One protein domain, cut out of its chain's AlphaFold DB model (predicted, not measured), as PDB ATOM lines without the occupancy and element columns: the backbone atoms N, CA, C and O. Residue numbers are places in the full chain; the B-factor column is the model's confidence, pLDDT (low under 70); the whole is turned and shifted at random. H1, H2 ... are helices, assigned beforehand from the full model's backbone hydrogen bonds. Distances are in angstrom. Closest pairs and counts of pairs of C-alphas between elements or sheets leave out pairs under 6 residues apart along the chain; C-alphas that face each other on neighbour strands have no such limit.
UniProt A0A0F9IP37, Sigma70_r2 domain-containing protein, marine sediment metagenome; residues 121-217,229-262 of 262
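AT A GLANCE: This is residues 121 to 217 and 229 to 262 of the 262 residues of the protein "Sigma70_r2 domain-containing protein" of marine sediment metagenome (UniProt A0A0F9IP37). Two separate helical lobes are joined by the thin link of residues 153 to 160: H3, H4 and H5 pack on one another in one lobe, while H1, H2, H6 and H7 make the other, looser one. Residues 121 to 129 of H1 and residues 211 to 217 at the end of the first printed stretch stick out. The printed part has 131 residues with seven named helices, H1 to H7 in order, and no named strand: all helix. It is loose, with a radius of gyration of the C-alphas of 19.8 A and spans of 53 by 41 by 24 A.

IN THESE COORDINATES: Find C-alpha 121 at (-33.991, -30.049, 39.357); from there H1, residues 121 to 136, runs 22.7 A. Next come H2, residues 139 to 152, H3, residues 161 to 173, and H4, residues 179 to 188. H5, residues 196 to 215, is the longest at 28.1 A, ending at C-alpha 215 (3.206, -39.756, 60.554). After the cut look for H6, residues 232 to 241, and H7, residues 246 to 260.

HOW THE PARTS SIT: Look first at H1: it is close to H2 but not clearly touching, with the C-alphas of Ile 134 and Gln 142 closest at 6.3 A. Residues 140 to 144 of H2 touch H7 about perpendicular, at 79 degrees, closest at the C-alphas of Ala 141 and Thr 252, 5.2 A. H2 and H3 are apart. H3 touches H4 at a steep tilt of 52 degrees, the C-alphas of Val 167 and Ala 182 closest at 6.6 A. Residues 167 to 171 of H3 touch H5, the C-alphas of Ala 171 and Val 203 closest at 6.7 A. H4 touches residues 196 to 203 of H5, closest at the C-alphas of Tyr 179 and Tyr 200, 6.0 A. H6 and H7 form a helical hairpin and only just touch, with 3 pairs of C-alphas within 8 A, those of Gln 236 and Ile 249 closest at 6.9 A. In H1 to H7 every O i to N i+4 pair is within hydrogen-bond range.

THE WHOLE: The C-alphas of Glu 188 and Pro 247, the two farthest apart, are 55.0 A apart. Residues 218 to 228 are not printed, and C-alphas 217 and 229 are 21.6 A apart across this cut. Of the links printed whole, none is long. The mean pLDDT of the printed part is 75.3, and 47 residues are under 70, among them residues 153 to 168 and 209 to 217.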
ATOM      1  N   ASP A 121     -33.649 -30.274  40.752       62.03
ATOM      2  CA  ASP A 121     -33.991 -30.049  39.357       62.03
ATOM      3  C   ASP A 121     -32.969 -29.155  38.628       62.03
ATOM      4  O   ASP A 121     -32.505 -29.543  37.559       62.03
ATOM      5  N   ASP A 122     -32.480 -28.062  39.229       66.50
ATOM      6  CA  ASP A 122     -31.475 -27.185  38.600       66.50
ATOM      7  C   ASP A 122     -30.102 -27.867  38.474       66.50
ATOM      8  O   ASP A 122     -29.350 -27.648  37.519       66.50
ATOM      9  N   LEU A 123     -29.735 -28.709  39.449       64.00
ATOM     10  CA  LEU A 123     -28.502 -29.500  39.379       64.00
ATOM     11  C   LEU A 123     -28.607 -30.611  38.331       64.00
ATOM     12  O   LEU A 123     -27.608 -30.941  37.685       64.00
ATOM     13  N   ILE A 124     -29.795 -31.196  38.168       66.50
ATOM     14  CA  ILE A 124     -30.074 -32.172  37.112       66.50
ATOM     15  C   ILE A 124     -29.983 -31.482  35.750       66.50
ATOM     16  O   ILE A 124     -29.275 -31.990  34.880       66.50
ATOM     17  N   GLU A 125     -30.595 -30.310  35.585       69.81
ATOM     18  CA  GLU A 125     -30.555 -29.547  34.335       69.81
ATOM     19  C   GLU A 125     -29.121 -29.142  33.967       69.81
ATOM     20  O   GLU A 125     -28.663 -29.444  32.866       69.81
ATOM     21  N   LYS A 126     -28.343 -28.601  34.915       72.12
ATOM     22  CA  LYS A 126     -26.919 -28.275  34.695       72.12
ATOM     23  C   LYS A 126     -26.060 -29.499  34.358       72.12
ATOM     24  O   LYS A 126     -25.102 -29.407  33.592       72.12
ATOM     25  N   ARG A 127     -26.373 -30.672  34.920       67.88
ATOM     26  CA  ARG A 127     -25.681 -31.926  34.567       67.88
ATOM     27  C   ARG A 127     -26.056 -32.412  33.172       67.88
ATOM     28  O   ARG A 127     -25.190 -32.944  32.474       67.88
ATOM     29  N   LEU A 128     -27.320 -32.257  32.780       68.12
ATOM     30  CA  LEU A 128     -27.797 -32.608  31.445       68.12
ATOM     31  C   LEU A 128     -27.146 -31.708  30.395       68.12
ATOM     32  O   LEU A 128     -26.537 -32.235  29.463       68.12
ATOM     33  N   THR A 129     -27.139 -30.390  30.609       80.81
ATOM     34  CA  THR A 129     -26.490 -29.440  29.693       80.81
ATOM     35  C   THR A 129     -24.995 -29.709  29.574       80.81
ATOM     36  O   THR A 129     -24.477 -29.791  28.462       80.81
ATOM     37  N   PHE A 130     -24.300 -29.987  30.680       80.56
ATOM     38  CA  PHE A 130     -22.879 -30.337  30.634       80.56
ATOM     39  C   PHE A 130     -22.606 -31.637  29.853       80.56
ATOM     40  O   PHE A 130     -21.668 -31.712  29.053       80.56
ATOM     41  N   LYS A 131     -23.436 -32.672  30.036       83.56
ATOM     42  CA  LYS A 131     -23.303 -33.941  29.298       83.56
ATOM     43  C   LYS A 131     -23.566 -33.757  27.800       83.56
ATOM     44  O   LYS A 131     -22.870 -34.365  26.984       83.56
ATOM     45  N   GLU A 132     -24.538 -32.925  27.444       87.12
ATOM     46  CA  GLU A 132     -24.837 -32.554  26.058       87.12
ATOM     47  C   GLU A 132     -23.739 -31.692  25.430       87.12
ATOM     48  O   GLU A 132     -23.411 -31.866  24.258       87.12
ATOM     49  N   MET A 133     -23.114 -30.797  26.194       87.94
ATOM     50  CA  MET A 133     -21.949 -30.047  25.726       87.94
ATOM     51  C   MET A 133     -20.786 -30.992  25.428       87.94
ATOM     52  O   MET A 133     -20.211 -30.926  24.345       87.94
ATOM     53  N   ILE A 134     -20.496 -31.942  26.327       88.69
ATOM     54  CA  ILE A 134     -19.448 -32.946  26.102       88.69
ATOM     55  C   ILE A 134     -19.743 -33.796  24.861       88.69
ATOM     56  O   ILE A 134     -18.815 -34.129  24.124       88.69
ATOM     57  N   SER A 135     -21.004 -34.163  24.610       92.12
ATOM     58  CA  SER A 135     -21.349 -35.007  23.459       92.12
ATOM     59  C   SER A 135     -21.147 -34.303  22.112       92.12
ATOM     60  O   SER A 135     -20.882 -34.984  21.119       92.12
ATOM     61  N   LYS A 136     -21.198 -32.964  22.088       93.00
ATOM     62  CA  LYS A 136     -20.930 -32.129  20.905       93.00
ATOM     63  C   LYS A 136     -19.439 -31.939  20.607       93.00
ATOM     64  O   LYS A 136     -19.101 -31.556  19.491       93.00
ATOM     65  N   LEU A 137     -18.553 -32.218  21.566       93.38
ATOM     66  CA  LEU A 137     -17.105 -32.107  21.379       93.38
ATOM     67  C   LEU A 137     -16.550 -33.218  20.485       93.38
ATOM     68  O   LEU A 137     -17.114 -34.313  20.384       93.38
ATOM     69  N   SER A 138     -15.377 -32.979  19.907       95.56
ATOM     70  CA  SER A 138     -14.618 -33.980  19.171       95.56
ATOM     71  C   SER A 138     -14.327 -35.215  20.030       95.56
ATOM     72  O   SER A 138     -14.191 -35.161  21.257       95.56
ATOM     73  N   LYS A 139     -14.167 -36.376  19.379       95.81
ATOM     74  CA  LYS A 139     -13.844 -37.642  20.068       95.81
ATOM     75  C   LYS A 139     -12.561 -37.551  20.898       95.81
ATOM     76  O   LYS A 139     -12.400 -38.303  21.860       95.81
ATOM     77  N   ASP A 140     -11.651 -36.663  20.520       89.00
ATOM     78  CA  ASP A 140     -10.397 -36.441  21.222       89.00
ATOM     79  C   ASP A 140     -10.593 -35.575  22.465       89.00
ATOM     80  O   ASP A 140     -10.150 -35.976  23.544       89.00
ATOM     81  N   ALA A 141     -11.355 -34.485  22.365       90.44
ATOM     82  CA  ALA A 141     -11.737 -33.671  23.518       90.44
ATOM     83  C   ALA A 141     -12.523 -34.485  24.551       90.44
ATOM     84  O   ALA A 141     -12.190 -34.475  25.738       90.44
ATOM     85  N   GLN A 142     -13.467 -35.314  24.099       93.31
ATOM     86  CA  GLN A 142     -14.191 -36.240  24.973       93.31
ATOM     87  C   GLN A 142     -13.257 -37.212  25.715       93.31
ATOM     88  O   GLN A 142     -13.477 -37.518  26.890       93.31
ATOM     89  N   LYS A 143     -12.202 -37.717  25.058       91.94
ATOM     90  CA  LYS A 143     -11.206 -38.591  25.704       91.94
ATOM     91  C   LYS A 143     -10.386 -37.837  26.744       91.94
ATOM     92  O   LYS A 143     -10.174 -38.378  27.828       91.94
ATOM     93  N   VAL A 144      -9.947 -36.616  26.437       88.38
ATOM     94  CA  VAL A 144      -9.190 -35.775  27.377       88.38
ATOM     95  C   VAL A 144     -10.029 -35.470  28.616       88.38
ATOM     96  O   VAL A 144      -9.556 -35.687  29.729       88.38
ATOM     97  N   ILE A 145     -11.298 -35.096  28.450       88.75
ATOM     98  CA  ILE A 145     -12.224 -34.859  29.566       88.75
ATOM     99  C   ILE A 145     -12.401 -36.120  30.426       88.75
ATOM    100  O   ILE A 145     -12.311 -36.054  31.651       88.75
ATOM    101  N   LYS A 146     -12.563 -37.299  29.809       89.00
ATOM    102  CA  LYS A 146     -12.616 -38.578  30.547       89.00
ATOM    103  C   LYS A 146     -11.336 -38.856  31.336       89.00
ATOM    104  O   LYS A 146     -11.413 -39.408  32.430       89.00
ATOM    105  N   ILE A 147     -10.168 -38.510  30.795       86.56
ATOM    106  CA  ILE A 147      -8.886 -38.647  31.501       86.56
ATOM    107  C   ILE A 147      -8.847 -37.698  32.700       86.56
ATOM    108  O   ILE A 147      -8.511 -38.139  33.796       86.56
ATOM    109  N   ILE A 148      -9.249 -36.438  32.522       83.31
ATOM    110  CA  ILE A 148      -9.308 -35.447  33.604       83.31
ATOM    111  C   ILE A 148     -10.218 -35.942  34.732       83.31
ATOM    112  O   ILE A 148      -9.801 -35.956  35.890       83.31
ATOM    113  N   PHE A 149     -11.418 -36.435  34.416       83.25
ATOM    114  CA  PHE A 149     -12.331 -36.974  35.429       83.25
ATOM    115  C   PHE A 149     -11.779 -38.204  36.156       83.25
ATOM    116  O   PHE A 149     -11.964 -38.329  37.365       83.25
ATOM    117  N   LYS A 150     -11.068 -39.089  35.448       81.00
ATOM    118  CA  LYS A 150     -10.407 -40.248  36.068       81.00
ATOM    119  C   LYS A 150      -9.270 -39.840  36.999       81.00
ATOM    120  O   LYS A 150      -9.155 -40.401  38.079       81.00
ATOM    121  N   LEU A 151      -8.433 -38.889  36.585       77.12
ATOM    122  CA  LEU A 151      -7.278 -38.462  37.374       77.12
ATOM    123  C   LEU A 151      -7.684 -37.645  38.605       77.12
ATOM    124  O   LEU A 151      -7.007 -37.701  39.625       77.12
ATOM    125  N   THR A 152      -8.781 -36.894  38.517       73.50
ATOM    126  CA  THR A 152      -9.264 -36.061  39.626       73.50
ATOM    127  C   THR A 152     -10.057 -36.843  40.674       73.50
ATOM    128  O   THR A 152     -10.333 -36.295  41.734       73.50
ATOM    129  N   ASN A 153     -10.434 -38.106  40.421       65.88
ATOM    130  CA  ASN A 153     -11.374 -38.865  41.266       65.88
ATOM    131  C   ASN A 153     -12.731 -38.148  41.485       65.88
ATOM    132  O   ASN A 153     -13.492 -38.512  42.379       65.88
ATOM    133  N   VAL A 154     -13.063 -37.141  40.664       59.59
ATOM    134  CA  VAL A 154     -14.249 -36.278  40.852       59.59
ATOM    135  C   VAL A 154     -15.530 -36.908  40.299       59.59
ATOM    136  O   VAL A 154     -16.623 -36.467  40.645       59.59
ATOM    137  N   MET A 155     -15.444 -37.972  39.495       47.44
ATOM    138  CA  MET A 155     -16.622 -38.763  39.131       47.44
ATOM    139  C   MET A 155     -16.694 -40.036  39.968       47.44
ATOM    140  O   MET A 155     -16.148 -41.066  39.567       47.44
ATOM    141  N   PRO A 156     -17.406 -40.024  41.102       47.81
ATOM    142  CA  PRO A 156     -17.902 -41.270  41.625       47.81
ATOM    143  C   PRO A 156     -19.017 -41.771  40.695       47.81
ATOM    144  O   PRO A 156     -19.915 -41.027  40.299       47.81
ATOM    145  N   GLU A 157     -18.928 -43.041  40.312       52.78
ATOM    146  CA  GLU A 157     -20.006 -43.759  39.629       52.78
ATOM    147  C   GLU A 157     -21.321 -43.544  40.410       52.78
ATOM    148  O   GLU A 157     -21.335 -43.790  41.624       52.78
ATOM    149  N   PRO A 158     -22.409 -43.074  39.764       49.41
ATOM    150  CA  PRO A 158     -23.626 -42.617  40.446       49.41
ATOM    151  C   PRO A 158     -24.249 -43.679  41.363       49.41
ATOM    152  O   PRO A 158     -24.880 -43.344  42.359       49.41
ATOM    153  N   GLU A 159     -24.001 -44.956  41.086       51.81
ATOM    154  CA  GLU A 159     -24.559 -46.083  41.832       51.81
ATOM    155  C   GLU A 159     -23.785 -46.434  43.120       51.81
ATOM    156  O   GLU A 159     -24.274 -47.217  43.930       51.81
ATOM    157  N   LYS A 160     -22.596 -45.853  43.370       52.28
ATOM    158  CA  LYS A 160     -21.740 -46.216  44.530       52.28
ATOM    159  C   LYS A 160     -21.572 -45.115  45.586       52.28
ATOM    160  O   LYS A 160     -20.979 -45.353  46.638       52.28
ATOM    161  N   ILE A 161     -22.102 -43.914  45.343       52.91
ATOM    162  CA  ILE A 161     -21.796 -42.710  46.141       52.91
ATOM    163  C   ILE A 161     -22.369 -42.768  47.557       52.91
ATOM    164  O   ILE A 161     -21.676 -42.397  48.505       52.91
ATOM    165  N   SER A 162     -23.617 -43.220  47.710       60.50
ATOM    166  CA  SER A 162     -24.309 -43.154  49.005       60.50
ATOM    167  C   SER A 162     -23.573 -43.961  50.073       60.50
ATOM    168  O   SER A 162     -23.372 -43.504  51.196       60.50
ATOM    169  N   SER A 163     -23.113 -45.150  49.699       59.62
ATOM    170  CA  SER A 163     -22.559 -46.110  50.640       59.62
ATOM    171  C   SER A 163     -21.068 -45.869  50.901       59.62
ATOM    172  O   SER A 163     -20.629 -45.949  52.044       59.62
ATOM    173  N   THR A 164     -20.285 -45.487  49.884       59.19
ATOM    174  CA  THR A 164     -18.860 -45.153  50.065       59.19
ATOM    175  C   THR A 164     -18.670 -43.864  50.867       59.19
ATOM    176  O   THR A 164     -17.806 -43.821  51.742       59.19
ATOM    177  N   ARG A 165     -19.506 -42.836  50.644       63.75
ATOM    178  CA  ARG A 165     -19.457 -41.591  51.431       63.75
ATOM    179  C   ARG A 165     -19.783 -41.847  52.903       63.75
ATOM    180  O   ARG A 165     -19.085 -41.328  53.766       63.75
ATOM    181  N   PHE A 166     -20.777 -42.694  53.179       65.00
ATOM    182  CA  PHE A 166     -21.129 -43.094  54.541       65.00
ATOM    183  C   PHE A 166     -19.977 -43.829  55.242       65.00
ATOM    184  O   PHE A 166     -19.645 -43.496  56.374       65.00
ATOM    185  N   VAL A 167     -19.313 -44.772  54.559       62.50
ATOM    186  CA  VAL A 167     -18.167 -45.513  55.128       62.50
ATOM    187  C   VAL A 167     -16.998 -44.589  55.452       62.50
ATOM    188  O   VAL A 167     -16.418 -44.702  56.530       62.50
ATOM    189  N   ILE A 168     -16.663 -43.665  54.546       61.22
ATOM    190  CA  ILE A 168     -15.571 -42.704  54.761       61.22
ATOM    191  C   ILE A 168     -15.913 -41.775  55.929       61.22
ATOM    192  O   ILE A 168     -15.101 -41.602  56.833       61.22
ATOM    193  N   GLN A 169     -17.131 -41.232  55.955       70.31
ATOM    194  CA  GLN A 169     -17.573 -40.342  57.026       70.31
ATOM    195  C   GLN A 169     -17.600 -41.054  58.386       70.31
ATOM    196  O   GLN A 169     -17.100 -40.511  59.369       70.31
ATOM    197  N   PHE A 170     -18.089 -42.296  58.442       69.62
ATOM    198  CA  PHE A 170     -18.079 -43.113  59.657       69.62
ATOM    199  C   PHE A 170     -16.653 -43.388  60.160       69.62
ATOM    200  O   PHE A 170     -16.389 -43.233  61.353       69.62
ATOM    201  N   ALA A 171     -15.731 -43.749  59.258       63.78
ATOM    202  CA  ALA A 171     -14.333 -44.027  59.595       63.78
ATOM    203  C   ALA A 171     -13.577 -42.774  60.071       63.78
ATOM    204  O   ALA A 171     -12.738 -42.869  60.965       63.78
ATOM    205  N   CYS A 172     -13.884 -41.599  59.516       61.09
ATOM    206  CA  CYS A 172     -13.306 -40.331  59.965       61.09
ATOM    207  C   CYS A 172     -13.838 -39.892  61.337       61.09
ATOM    208  O   CYS A 172     -13.077 -39.346  62.132       61.09
ATOM    209  N   CYS A 173     -15.119 -40.132  61.629       70.12
ATOM    210  CA  CYS A 173     -15.724 -39.762  62.910       70.12
ATOM    211  C   CYS A 173     -15.402 -40.747  64.045       70.12
ATOM    212  O   CYS A 173     -15.495 -40.365  65.208       70.12
ATOM    213  N   ASN A 174     -15.011 -41.986  63.727       74.62
ATOM    214  CA  ASN A 174     -14.718 -43.032  64.707       74.62
ATOM    215  C   ASN A 174     -13.389 -43.736  64.368       74.62
ATOM    216  O   ASN A 174     -13.397 -44.873  63.889       74.62
ATOM    217  N   PRO A 175     -12.233 -43.086  64.591       68.75
ATOM    218  CA  PRO A 175     -10.931 -43.609  64.162       68.75
ATOM    219  C   PRO A 175     -10.562 -44.952  64.817       68.75
ATOM    220  O   PRO A 175      -9.871 -45.772  64.203       68.75
ATOM    221  N   ASP A 176     -11.067 -45.200  66.027       77.56
ATOM    222  CA  ASP A 176     -10.829 -46.433  66.783       77.56
ATOM    223  C   ASP A 176     -11.827 -47.552  66.447       77.56
ATOM    224  O   ASP A 176     -11.622 -48.703  66.841       77.56
ATOM    225  N   ALA A 177     -12.881 -47.256  65.677       73.38
ATOM    226  CA  ALA A 177     -13.880 -48.250  65.310       73.38
ATOM    227  C   ALA A 177     -13.267 -49.379  64.467       73.38
ATOM    228  O   ALA A 177     -12.395 -49.189  63.598       73.38
ATOM    229  N   ASN A 178     -13.730 -50.597  64.727       78.81
ATOM    230  CA  ASN A 178     -13.386 -51.761  63.932       78.81
ATOM    231  C   ASN A 178     -14.225 -51.759  62.638       78.81
ATOM    232  O   ASN A 178     -15.317 -51.200  62.582       78.81
ATOM    233  N   TYR A 179     -13.754 -52.423  61.579       74.12
ATOM    234  CA  TYR A 179     -14.511 -52.540  60.325       74.12
ATOM    235  C   TYR A 179     -15.885 -53.206  60.536       74.12
ATOM    236  O   TYR A 179     -16.819 -52.932  59.790       74.12
ATOM    237  N   LYS A 180     -16.024 -54.039  61.579       80.69
ATOM    238  CA  LYS A 180     -17.301 -54.643  61.989       80.69
ATOM    239  C   LYS A 180     -18.332 -53.600  62.433       80.69
ATOM    240  O   LYS A 180     -19.505 -53.753  62.110       80.69
ATOM    241  N   ASP A 181     -17.895 -52.525  63.081       80.44
ATOM    242  CA  ASP A 181     -18.779 -51.445  63.534       80.44
ATOM    243  C   ASP A 181     -19.296 -50.639  62.334       80.44
ATOM    244  O   ASP A 181     -20.481 -50.328  62.257       80.44
ATOM    245  N   ALA A 182     -18.441 -50.413  61.329       70.06
ATOM    246  CA  ALA A 182     -18.839 -49.793  60.063       70.06
ATOM    247  C   ALA A 182     -19.834 -50.665  59.274       70.06
ATOM    248  O   ALA A 182     -20.783 -50.146  58.687       70.06
ATOM    249  N   ILE A 183     -19.651 -51.993  59.277       73.94
ATOM    250  CA  ILE A 183     -20.598 -52.939  58.665       73.94
ATOM    251  C   ILE A 183     -21.954 -52.889  59.381       73.94
ATOM    252  O   ILE A 183     -22.989 -52.873  58.715       73.94
ATOM    253  N   ASN A 184     -21.967 -52.859  60.716       78.81
ATOM    254  CA  ASN A 184     -23.207 -52.789  61.491       78.81
ATOM    255  C   ASN A 184     -23.936 -51.459  61.258       78.81
ATOM    256  O   ASN A 184     -25.122 -51.483  60.944       78.81
ATOM    257  N   ALA A 185     -23.219 -50.331  61.264       75.56
ATOM    258  CA  ALA A 185     -23.790 -49.018  60.962       75.56
ATOM    259  C   ALA A 185     -24.379 -48.943  59.539       75.56
ATOM    260  O   ALA A 185     -25.450 -48.378  59.329       75.56
ATOM    261  N   LEU A 186     -23.724 -49.562  58.549       72.38
ATOM    262  CA  LEU A 186     -24.265 -49.676  57.189       72.38
ATOM    263  C   LEU A 186     -25.528 -50.545  57.123       72.38
ATOM    264  O   LEU A 186     -26.460 -50.222  56.382       72.38
ATOM    265  N   LYS A 187     -25.562 -51.648  57.883       76.62
ATOM    266  CA  LYS A 187     -26.732 -52.535  57.976       76.62
ATOM    267  C   LYS A 187     -27.914 -51.819  58.634       76.62
ATOM    268  O   LYS A 187     -29.026 -51.926  58.122       76.62
ATOM    269  N   GLU A 188     -27.667 -51.064  59.702       78.25
ATOM    270  CA  GLU A 188     -28.659 -50.222  60.382       78.25
ATOM    271  C   GLU A 188     -29.178 -49.100  59.473       78.25
ATOM    272  O   GLU A 188     -30.377 -48.832  59.450       78.25
ATOM    273  N   ALA A 189     -28.311 -48.524  58.636       73.81
ATOM    274  CA  ALA A 189     -28.686 -47.546  57.612       73.81
ATOM    275  C   ALA A 189     -29.424 -48.155  56.397       73.81
ATOM    276  O   ALA A 189     -29.763 -47.437  55.457       73.81
ATOM    277  N   GLY A 190     -29.665 -49.473  56.375       75.25
ATOM    278  CA  GLY A 190     -30.389 -50.158  55.297       75.25
ATOM    279  C   GLY A 190     -29.584 -50.386  54.010       75.25
ATOM    280  O   GLY A 190     -30.141 -50.830  53.003       75.25
ATOM    281  N   LEU A 191     -28.271 -50.140  54.017       72.31
ATOM    282  CA  LEU A 191     -27.398 -50.249  52.845       72.31
ATOM    283  C   LEU A 191     -26.882 -51.691  52.684       72.31
ATOM    284  O   LEU A 191     -25.756 -52.024  53.042       72.31
ATOM    285  N   LYS A 192     -27.721 -52.582  52.143       63.81
ATOM    286  CA  LYS A 192     -27.469 -54.041  52.099       63.81
ATOM    287  C   LYS A 192     -26.557 -54.552  50.966       63.81
ATOM    288  O   LYS A 192     -26.379 -55.760  50.854       63.81
ATOM    289  N   GLN A 193     -25.998 -53.690  50.115       68.75
ATOM    290  CA  GLN A 193     -25.395 -54.126  48.839       68.75
ATOM    291  C   GLN A 193     -23.859 -54.133  48.760       68.75
ATOM    292  O   GLN A 193     -23.321 -54.533  47.730       68.75
ATOM    293  N   ILE A 194     -23.119 -53.723  49.795       70.38
ATOM    294  CA  ILE A 194     -21.647 -53.753  49.732       70.38
ATOM    295  C   ILE A 194     -21.122 -55.057  50.335       70.38
ATOM    296  O   ILE A 194     -21.488 -55.414  51.455       70.38
ATOM    297  N   SER A 195     -20.228 -55.752  49.627       80.81
ATOM    298  CA  SER A 195     -19.540 -56.916  50.185       80.81
ATOM    299  C   SER A 195     -18.628 -56.517  51.351       80.81
ATOM    300  O   SER A 195     -17.971 -55.473  51.335       80.81
ATOM    301  N   GLU A 196     -18.533 -57.381  52.364       77.50
ATOM    302  CA  GLU A 196     -17.687 -57.134  53.541       77.50
ATOM    303  C   GLU A 196     -16.211 -56.928  53.163       77.50
ATOM    304  O   GLU A 196     -15.528 -56.100  53.764       77.50
ATOM    305  N   SER A 197     -15.736 -57.595  52.103       76.94
ATOM    306  CA  SER A 197     -14.384 -57.422  51.554       76.94
ATOM    307  C   SER A 197     -14.118 -56.003  51.043       76.94
ATOM    308  O   SER A 197     -13.028 -55.461  51.239       76.94
ATOM    309  N   THR A 198     -15.114 -55.370  50.422       69.12
ATOM    310  CA  THR A 198     -15.010 -53.998  49.924       69.12
ATOM    311  C   THR A 198     -15.013 -53.001  51.080       69.12
ATOM    312  O   THR A 198     -14.188 -52.089  51.091       69.12
ATOM    313  N   ILE A 199     -15.869 -53.201  52.088       69.31
ATOM    314  CA  ILE A 199     -15.887 -52.360  53.298       69.31
ATOM    315  C   ILE A 199     -14.551 -52.472  54.040       69.31
ATOM    316  O   ILE A 199     -13.968 -51.454  54.412       69.31
ATOM    317  N   TYR A 200     -14.024 -53.689  54.187       72.50
ATOM    318  CA  TYR A 200     -12.721 -53.929  54.799       72.50
ATOM    319  C   TYR A 200     -11.603 -53.180  54.065       72.50
ATOM    320  O   TYR A 200     -10.838 -52.458  54.702       72.50
ATOM    321  N   SER A 201     -11.545 -53.278  52.731       73.44
ATOM    322  CA  SER A 201     -10.553 -52.552  51.928       73.44
ATOM    323  C   SER A 201     -10.650 -51.034  52.117       73.44
ATOM    324  O   SER A 201      -9.624 -50.387  52.323       73.44
ATOM    325  N   TYR A 202     -11.859 -50.460  52.140       67.81
ATOM    326  CA  TYR A 202     -12.041 -49.024  52.383       67.81
ATOM    327  C   TYR A 202     -11.591 -48.593  53.779       67.81
ATOM    328  O   TYR A 202     -10.903 -47.578  53.910       67.81
ATOM    329  N   VAL A 203     -11.940 -49.356  54.817       69.50
ATOM    330  CA  VAL A 203     -11.541 -49.046  56.199       69.50
ATOM    331  C   VAL A 203     -10.024 -49.133  56.353       69.50
ATOM    332  O   VAL A 203      -9.427 -48.231  56.936       69.50
ATOM    333  N   GLN A 204      -9.381 -50.163  55.795       75.62
ATOM    334  CA  GLN A 204      -7.920 -50.297  55.851       75.62
ATOM    335  C   GLN A 204      -7.213 -49.178  55.083       75.62
ATOM    336  O   GLN A 204      -6.306 -48.557  55.631       75.62
ATOM    337  N   ASN A 205      -7.672 -48.846  53.871       68.44
ATOM    338  CA  ASN A 205      -7.114 -47.735  53.095       68.44
ATOM    339  C   ASN A 205      -7.275 -46.398  53.835       68.44
ATOM    340  O   ASN A 205      -6.350 -45.595  53.872       68.44
ATOM    341  N   THR A 206      -8.421 -46.171  54.484       66.19
ATOM    342  CA  THR A 206      -8.667 -44.945  55.259       66.19
ATOM    343  C   THR A 206      -7.774 -44.882  56.499       66.19
ATOM    344  O   THR A 206      -7.188 -43.838  56.769       66.19
ATOM    345  N   LYS A 207      -7.589 -45.998  57.221       73.31
ATOM    346  CA  LYS A 207      -6.653 -46.075  58.357       73.31
ATOM    347  C   LYS A 207      -5.208 -45.851  57.923       73.31
ATOM    348  O   LYS A 207      -4.492 -45.120  58.597       73.31
ATOM    349  N   GLN A 208      -4.799 -46.408  56.785       70.75
ATOM    350  CA  GLN A 208      -3.479 -46.157  56.202       70.75
ATOM    351  C   GLN A 208      -3.293 -44.681  55.839       70.75
ATOM    352  O   GLN A 208      -2.258 -44.118  56.165       70.75
ATOM    353  N   ILE A 209      -4.300 -44.030  55.246       56.28
ATOM    354  CA  ILE A 209      -4.256 -42.592  54.932       56.28
ATOM    355  C   ILE A 209      -4.199 -41.749  56.212       56.28
ATOM    356  O   ILE A 209      -3.394 -40.827  56.293       56.28
ATOM    357  N   ILE A 210      -5.004 -42.064  57.230       62.91
ATOM    358  CA  ILE A 210      -4.996 -41.348  58.515       62.91
ATOM    359  C   ILE A 210      -3.649 -41.521  59.229       62.91
ATOM    360  O   ILE A 210      -3.108 -40.541  59.736       62.91
ATOM    361  N   ASN A 211      -3.094 -42.735  59.259       68.38
ATOM    362  CA  ASN A 211      -1.782 -42.996  59.855       68.38
ATOM    363  C   ASN A 211      -0.675 -42.300  59.071       68.38
ATOM    364  O   ASN A 211       0.148 -41.628  59.678       68.38
ATOM    365  N   TYR A 212      -0.725 -42.348  57.739       55.47
ATOM    366  CA  TYR A 212       0.181 -41.592  56.886       55.47
ATOM    367  C   TYR A 212       0.103 -40.096  57.196       55.47
ATOM    368  O   TYR A 212       1.135 -39.485  57.422       55.47
ATOM    369  N   ILE A 213      -1.087 -39.496  57.304       50.56
ATOM    370  CA  ILE A 213      -1.250 -38.074  57.664       50.56
ATOM    371  C   ILE A 213      -0.690 -37.776  59.066       50.56
ATOM    372  O   ILE A 213      -0.053 -36.742  59.261       50.56
ATOM    373  N   LYS A 214      -0.895 -38.674  60.039       61.69
ATOM    374  CA  LYS A 214      -0.356 -38.536  61.404       61.69
ATOM    375  C   LYS A 214       1.174 -38.624  61.435       61.69
ATOM    376  O   LYS A 214       1.803 -37.851  62.153       61.69
ATOM    377  N   GLU A 215       1.758 -39.528  60.654       60.59
ATOM    378  CA  GLU A 215       3.206 -39.756  60.554       60.59
ATOM    379  C   GLU A 215       3.898 -38.676  59.701       60.59
ATOM    380  O   GLU A 215       4.977 -38.211  60.053       60.59
ATOM    381  N   SER A 216       3.232 -38.166  58.659       45.12
ATOM    382  CA  SER A 216       3.740 -37.131  57.737       45.12
ATOM    383  C   SER A 216       3.929 -35.751  58.375       45.12
ATOM    384  O   SER A 216       4.501 -34.861  57.745       45.12
ATOM    385  N   ASN A 217       3.491 -35.547  59.623       48.81
ATOM    386  CA  ASN A 217       3.875 -34.361  60.397       48.81
ATOM    387  C   ASN A 217       5.364 -34.363  60.786       48.81
ATOM    388  O   ASN A 217       5.863 -33.347  61.269       48.81
ATOM    389  N   GLY A 229      -4.363 -29.262  42.588       59.16
ATOM    390  CA  GLY A 229      -5.161 -29.427  41.367       59.16
ATOM    391  C   GLY A 229      -4.336 -29.740  40.115       59.16
ATOM    392  O   GLY A 229      -3.285 -29.142  39.883       59.16
ATOM    393  N   ILE A 230      -4.814 -30.697  39.316       69.81
ATOM    394  CA  ILE A 230      -4.111 -31.157  38.115       69.81
ATOM    395  C   ILE A 230      -3.888 -29.969  37.185       69.81
ATOM    396  O   ILE A 230      -4.837 -29.411  36.631       69.81
ATOM    397  N   ASN A 231      -2.629 -29.586  36.997       80.25
ATOM    398  CA  ASN A 231      -2.306 -28.469  36.130       80.25
ATOM    399  C   ASN A 231      -2.324 -28.912  34.654       80.25
ATOM    400  O   ASN A 231      -2.106 -30.078  34.310       80.25
ATOM    401  N   LYS A 232      -2.571 -27.957  33.748       83.81
ATOM    402  CA  LYS A 232      -2.616 -28.188  32.292       83.81
ATOM    403  C   LYS A 232      -1.382 -28.945  31.784       83.81
ATOM    404  O   LYS A 232      -1.501 -29.815  30.923       83.81
ATOM    405  N   HIS A 233      -0.211 -28.648  32.343       86.94
ATOM    406  CA  HIS A 233       1.056 -29.252  31.943       86.94
ATOM    407  C   HIS A 233       1.117 -30.761  32.240       86.94
ATOM    408  O   HIS A 233       1.563 -31.532  31.392       86.94
ATOM    409  N   GLN A 234       0.598 -31.209  33.387       85.44
ATOM    410  CA  GLN A 234       0.534 -32.629  33.750       85.44
ATOM    411  C   GLN A 234      -0.320 -33.432  32.758       85.44
ATOM    412  O   GLN A 234       0.090 -34.508  32.323       85.44
ATOM    413  N   ILE A 235      -1.468 -32.890  32.339       84.06
ATOM    414  CA  ILE A 235      -2.343 -33.552  31.357       84.06
ATOM    415  C   ILE A 235      -1.667 -33.594  29.982       84.06
ATOM    416  O   ILE A 235      -1.713 -34.615  29.297       84.06
ATOM    417  N   GLN A 236      -0.998 -32.511  29.579       89.50
ATOM    418  CA  GLN A 236      -0.248 -32.475  28.322       89.50
ATOM    419  C   GLN A 236       0.893 -33.500  28.302       89.50
ATOM    420  O   GLN A 236       1.085 -34.165  27.285       89.50
ATOM    421  N   ASN A 237       1.627 -33.657  29.408       89.44
ATOM    422  CA  ASN A 237       2.673 -34.677  29.543       89.44
ATOM    423  C   ASN A 237       2.083 -36.080  29.415       89.44
ATOM    424  O   ASN A 237       2.517 -36.843  28.560       89.44
ATOM    425  N   TYR A 238       1.006 -36.360  30.151       88.06
ATOM    426  CA  TYR A 238       0.315 -37.643  30.072       88.06
ATOM    427  C   TYR A 238      -0.144 -37.989  28.644       88.06
ATOM    428  O   TYR A 238       0.023 -39.118  28.186       88.06
ATOM    429  N   LEU A 239      -0.715 -37.029  27.910       89.31
ATOM    430  CA  LEU A 239      -1.159 -37.256  26.530       89.31
ATOM    431  C   LEU A 239       0.018 -37.496  25.578       89.31
ATOM    432  O   LEU A 239      -0.079 -38.355  24.698       89.31
ATOM    433  N   ARG A 240       1.137 -36.787  25.773       94.12
ATOM    434  CA  ARG A 240       2.379 -37.031  25.024       94.12
ATOM    435  C   ARG A 240       2.915 -38.439  25.265       94.12
ATOM    436  O   ARG A 240       3.213 -39.126  24.293       94.12
ATOM    437  N   ASP A 241       2.921 -38.904  26.512       91.69
ATOM    438  CA  ASP A 241       3.348 -40.265  26.870       91.69
ATOM    439  C   ASP A 241       2.435 -41.342  26.258       91.69
ATOM    440  O   ASP A 241       2.850 -42.476  26.019       91.69
ATOM    441  N   LYS A 242       1.182 -40.988  25.945       90.00
ATOM    442  CA  LYS A 242       0.234 -41.826  25.189       90.00
ATOM    443  C   LYS A 242       0.347 -41.674  23.666       90.00
ATOM    444  O   LYS A 242      -0.516 -42.177  22.948       90.00
ATOM    445  N   GLY A 243       1.380 -40.994  23.167       94.56
ATOM    446  CA  GLY A 243       1.678 -40.851  21.740       94.56
ATOM    447  C   GLY A 243       0.892 -39.751  21.023       94.56
ATOM    448  O   GLY A 243       0.792 -39.770  19.796       94.56
ATOM    449  N   TRP A 244       0.295 -38.798  21.745       94.94
ATOM    450  CA  TRP A 244      -0.396 -37.676  21.107       94.94
ATOM    451  C   TRP A 244       0.598 -36.605  20.655       94.94
ATOM    452  O   TRP A 244       1.497 -36.213  21.396       94.94
ATOM    453  N   SER A 245       0.398 -36.078  19.446       96.06
ATOM    454  CA  SER A 245       1.206 -34.974  18.931       96.06
ATOM    455  C   SER A 245       0.842 -33.649  19.611       96.06
ATOM    456  O   SER A 245      -0.316 -33.406  19.958       96.06
ATOM    457  N   ILE A 246       1.824 -32.753  19.767       92.88
ATOM    458  CA  ILE A 246       1.617 -31.424  20.368       92.88
ATOM    459  C   ILE A 246       0.514 -30.623  19.646       92.88
ATOM    460  O   ILE A 246      -0.342 -30.074  20.343       92.88
ATOM    461  N   PRO A 247       0.447 -30.585  18.296       95.94
ATOM    462  CA  PRO A 247      -0.631 -29.883  17.598       95.94
ATOM    463  C   PRO A 247      -2.017 -30.438  17.935       95.94
ATOM    464  O   PRO A 247      -2.928 -29.668  18.221       95.94
ATOM    465  N   ARG A 248      -2.164 -31.770  17.985       95.56
ATOM    466  CA  ARG A 248      -3.425 -32.429  18.352       95.56
ATOM    467  C   ARG A 248      -3.844 -32.068  19.772       95.56
ATOM    468  O   ARG A 248      -5.000 -31.718  19.992       95.56
ATOM    469  N   ILE A 249      -2.907 -32.116  20.721       91.06
ATOM    470  CA  ILE A 249      -3.159 -31.728  22.113       91.06
ATOM    471  C   ILE A 249      -3.623 -30.269  22.170       91.06
ATOM    472  O   ILE A 249      -4.640 -29.990  22.796       91.06
ATOM    473  N   LYS A 250      -2.926 -29.351  21.489       91.62
ATOM    474  CA  LYS A 250      -3.278 -27.926  21.478       91.62
ATOM    475  C   LYS A 250      -4.699 -27.697  20.956       91.62
ATOM    476  O   LYS A 250      -5.505 -27.133  21.684       91.62
ATOM    477  N   ILE A 251      -5.016 -28.228  19.774       91.75
ATOM    478  CA  ILE A 251      -6.354 -28.129  19.163       91.75
ATOM    479  C   ILE A 251      -7.430 -28.655  20.118       91.75
ATOM    480  O   ILE A 251      -8.460 -28.018  20.305       91.75
ATOM    481  N   THR A 252      -7.162 -29.788  20.772       90.56
ATOM    482  CA  THR A 252      -8.108 -30.404  21.711       90.56
ATOM    483  C   THR A 252      -8.365 -29.519  22.935       90.56
ATOM    484  O   THR A 252      -9.498 -29.396  23.389       90.56
ATOM    485  N   PHE A 253      -7.325 -28.894  23.490       89.25
ATOM    486  CA  PHE A 253      -7.473 -27.988  24.632       89.25
ATOM    487  C   PHE A 253      -8.150 -26.670  24.253       89.25
ATOM    488  O   PHE A 253      -8.932 -26.152  25.049       89.25
ATOM    489  N   ASP A 254      -7.861 -26.136  23.068       87.81
ATOM    490  CA  ASP A 254      -8.495 -24.916  22.568       87.81
ATOM    491  C   ASP A 254     -10.001 -25.156  22.365       87.81
ATOM    492  O   ASP A 254     -10.816 -24.363  22.831       87.81
ATOM    493  N   GLU A 255     -10.379 -26.308  21.799       89.88
ATOM    494  CA  GLU A 255     -11.778 -26.736  21.665       89.88
ATOM    495  C   GLU A 255     -12.495 -26.825  23.023       89.88
ATOM    496  O   GLU A 255     -13.581 -26.270  23.189       89.88
ATOM    497  N   ILE A 256     -11.875 -27.472  24.019       85.56
ATOM    498  CA  ILE A 256     -12.434 -27.563  25.379       85.56
ATOM    499  C   ILE A 256     -12.592 -26.169  25.996       85.56
ATOM    500  O   ILE A 256     -13.600 -25.896  26.643       85.56
ATOM    501  N   THR A 257     -11.613 -25.284  25.797       85.31
ATOM    502  CA  THR A 257     -11.634 -23.927  26.362       85.31
ATOM    503  C   THR A 257     -12.779 -23.108  25.772       85.31
ATOM    504  O   THR A 257     -13.513 -22.474  26.522       85.31
ATOM    505  N   VAL A 258     -12.973 -23.165  24.449       80.44
ATOM    506  CA  VAL A 258     -14.084 -22.478  23.771       80.44
ATOM    507  C   VAL A 258     -15.433 -23.013  24.246       80.44
ATOM    508  O   VAL A 258     -16.346 -22.231  24.481       80.44
ATOM    509  N   ALA A 259     -15.560 -24.329  24.428       76.25
ATOM    510  CA  ALA A 259     -16.810 -24.925  24.882       76.25
ATOM    511  C   ALA A 259     -17.163 -24.577  26.335       76.25
ATOM    512  O   ALA A 259     -18.341 -24.472  26.644       76.25
ATOM    513  N   LEU A 260     -16.174 -24.410  27.218       77.56
ATOM    514  CA  LEU A 260     -16.393 -24.063  28.630       77.56
ATOM    515  C   LEU A 260     -16.529 -22.556  28.891       77.56
ATOM    516  O   LEU A 260     -16.867 -22.170  30.005       77.56
ATOM    517  N   ALA A 261     -16.233 -21.710  27.903       71.12
ATOM    518  CA  ALA A 261     -16.384 -20.257  28.006       71.12
ATOM    519  C   ALA A 261     -17.836 -19.771  27.796       71.12
ATOM    520  O   ALA A 261     -18.077 -18.565  27.840       71.12
ATOM    521  N   ILE A 262     -18.770 -20.695  27.541       49.09
ATOM    522  CA  ILE A 262     -20.211 -20.473  27.335       49.09
ATOM    523  C   ILE A 262     -20.954 -20.910  28.596       49.09
ATOM    524  O   ILE A 262     -21.828 -20.141  29.049       49.09
TER     525      ILE A 262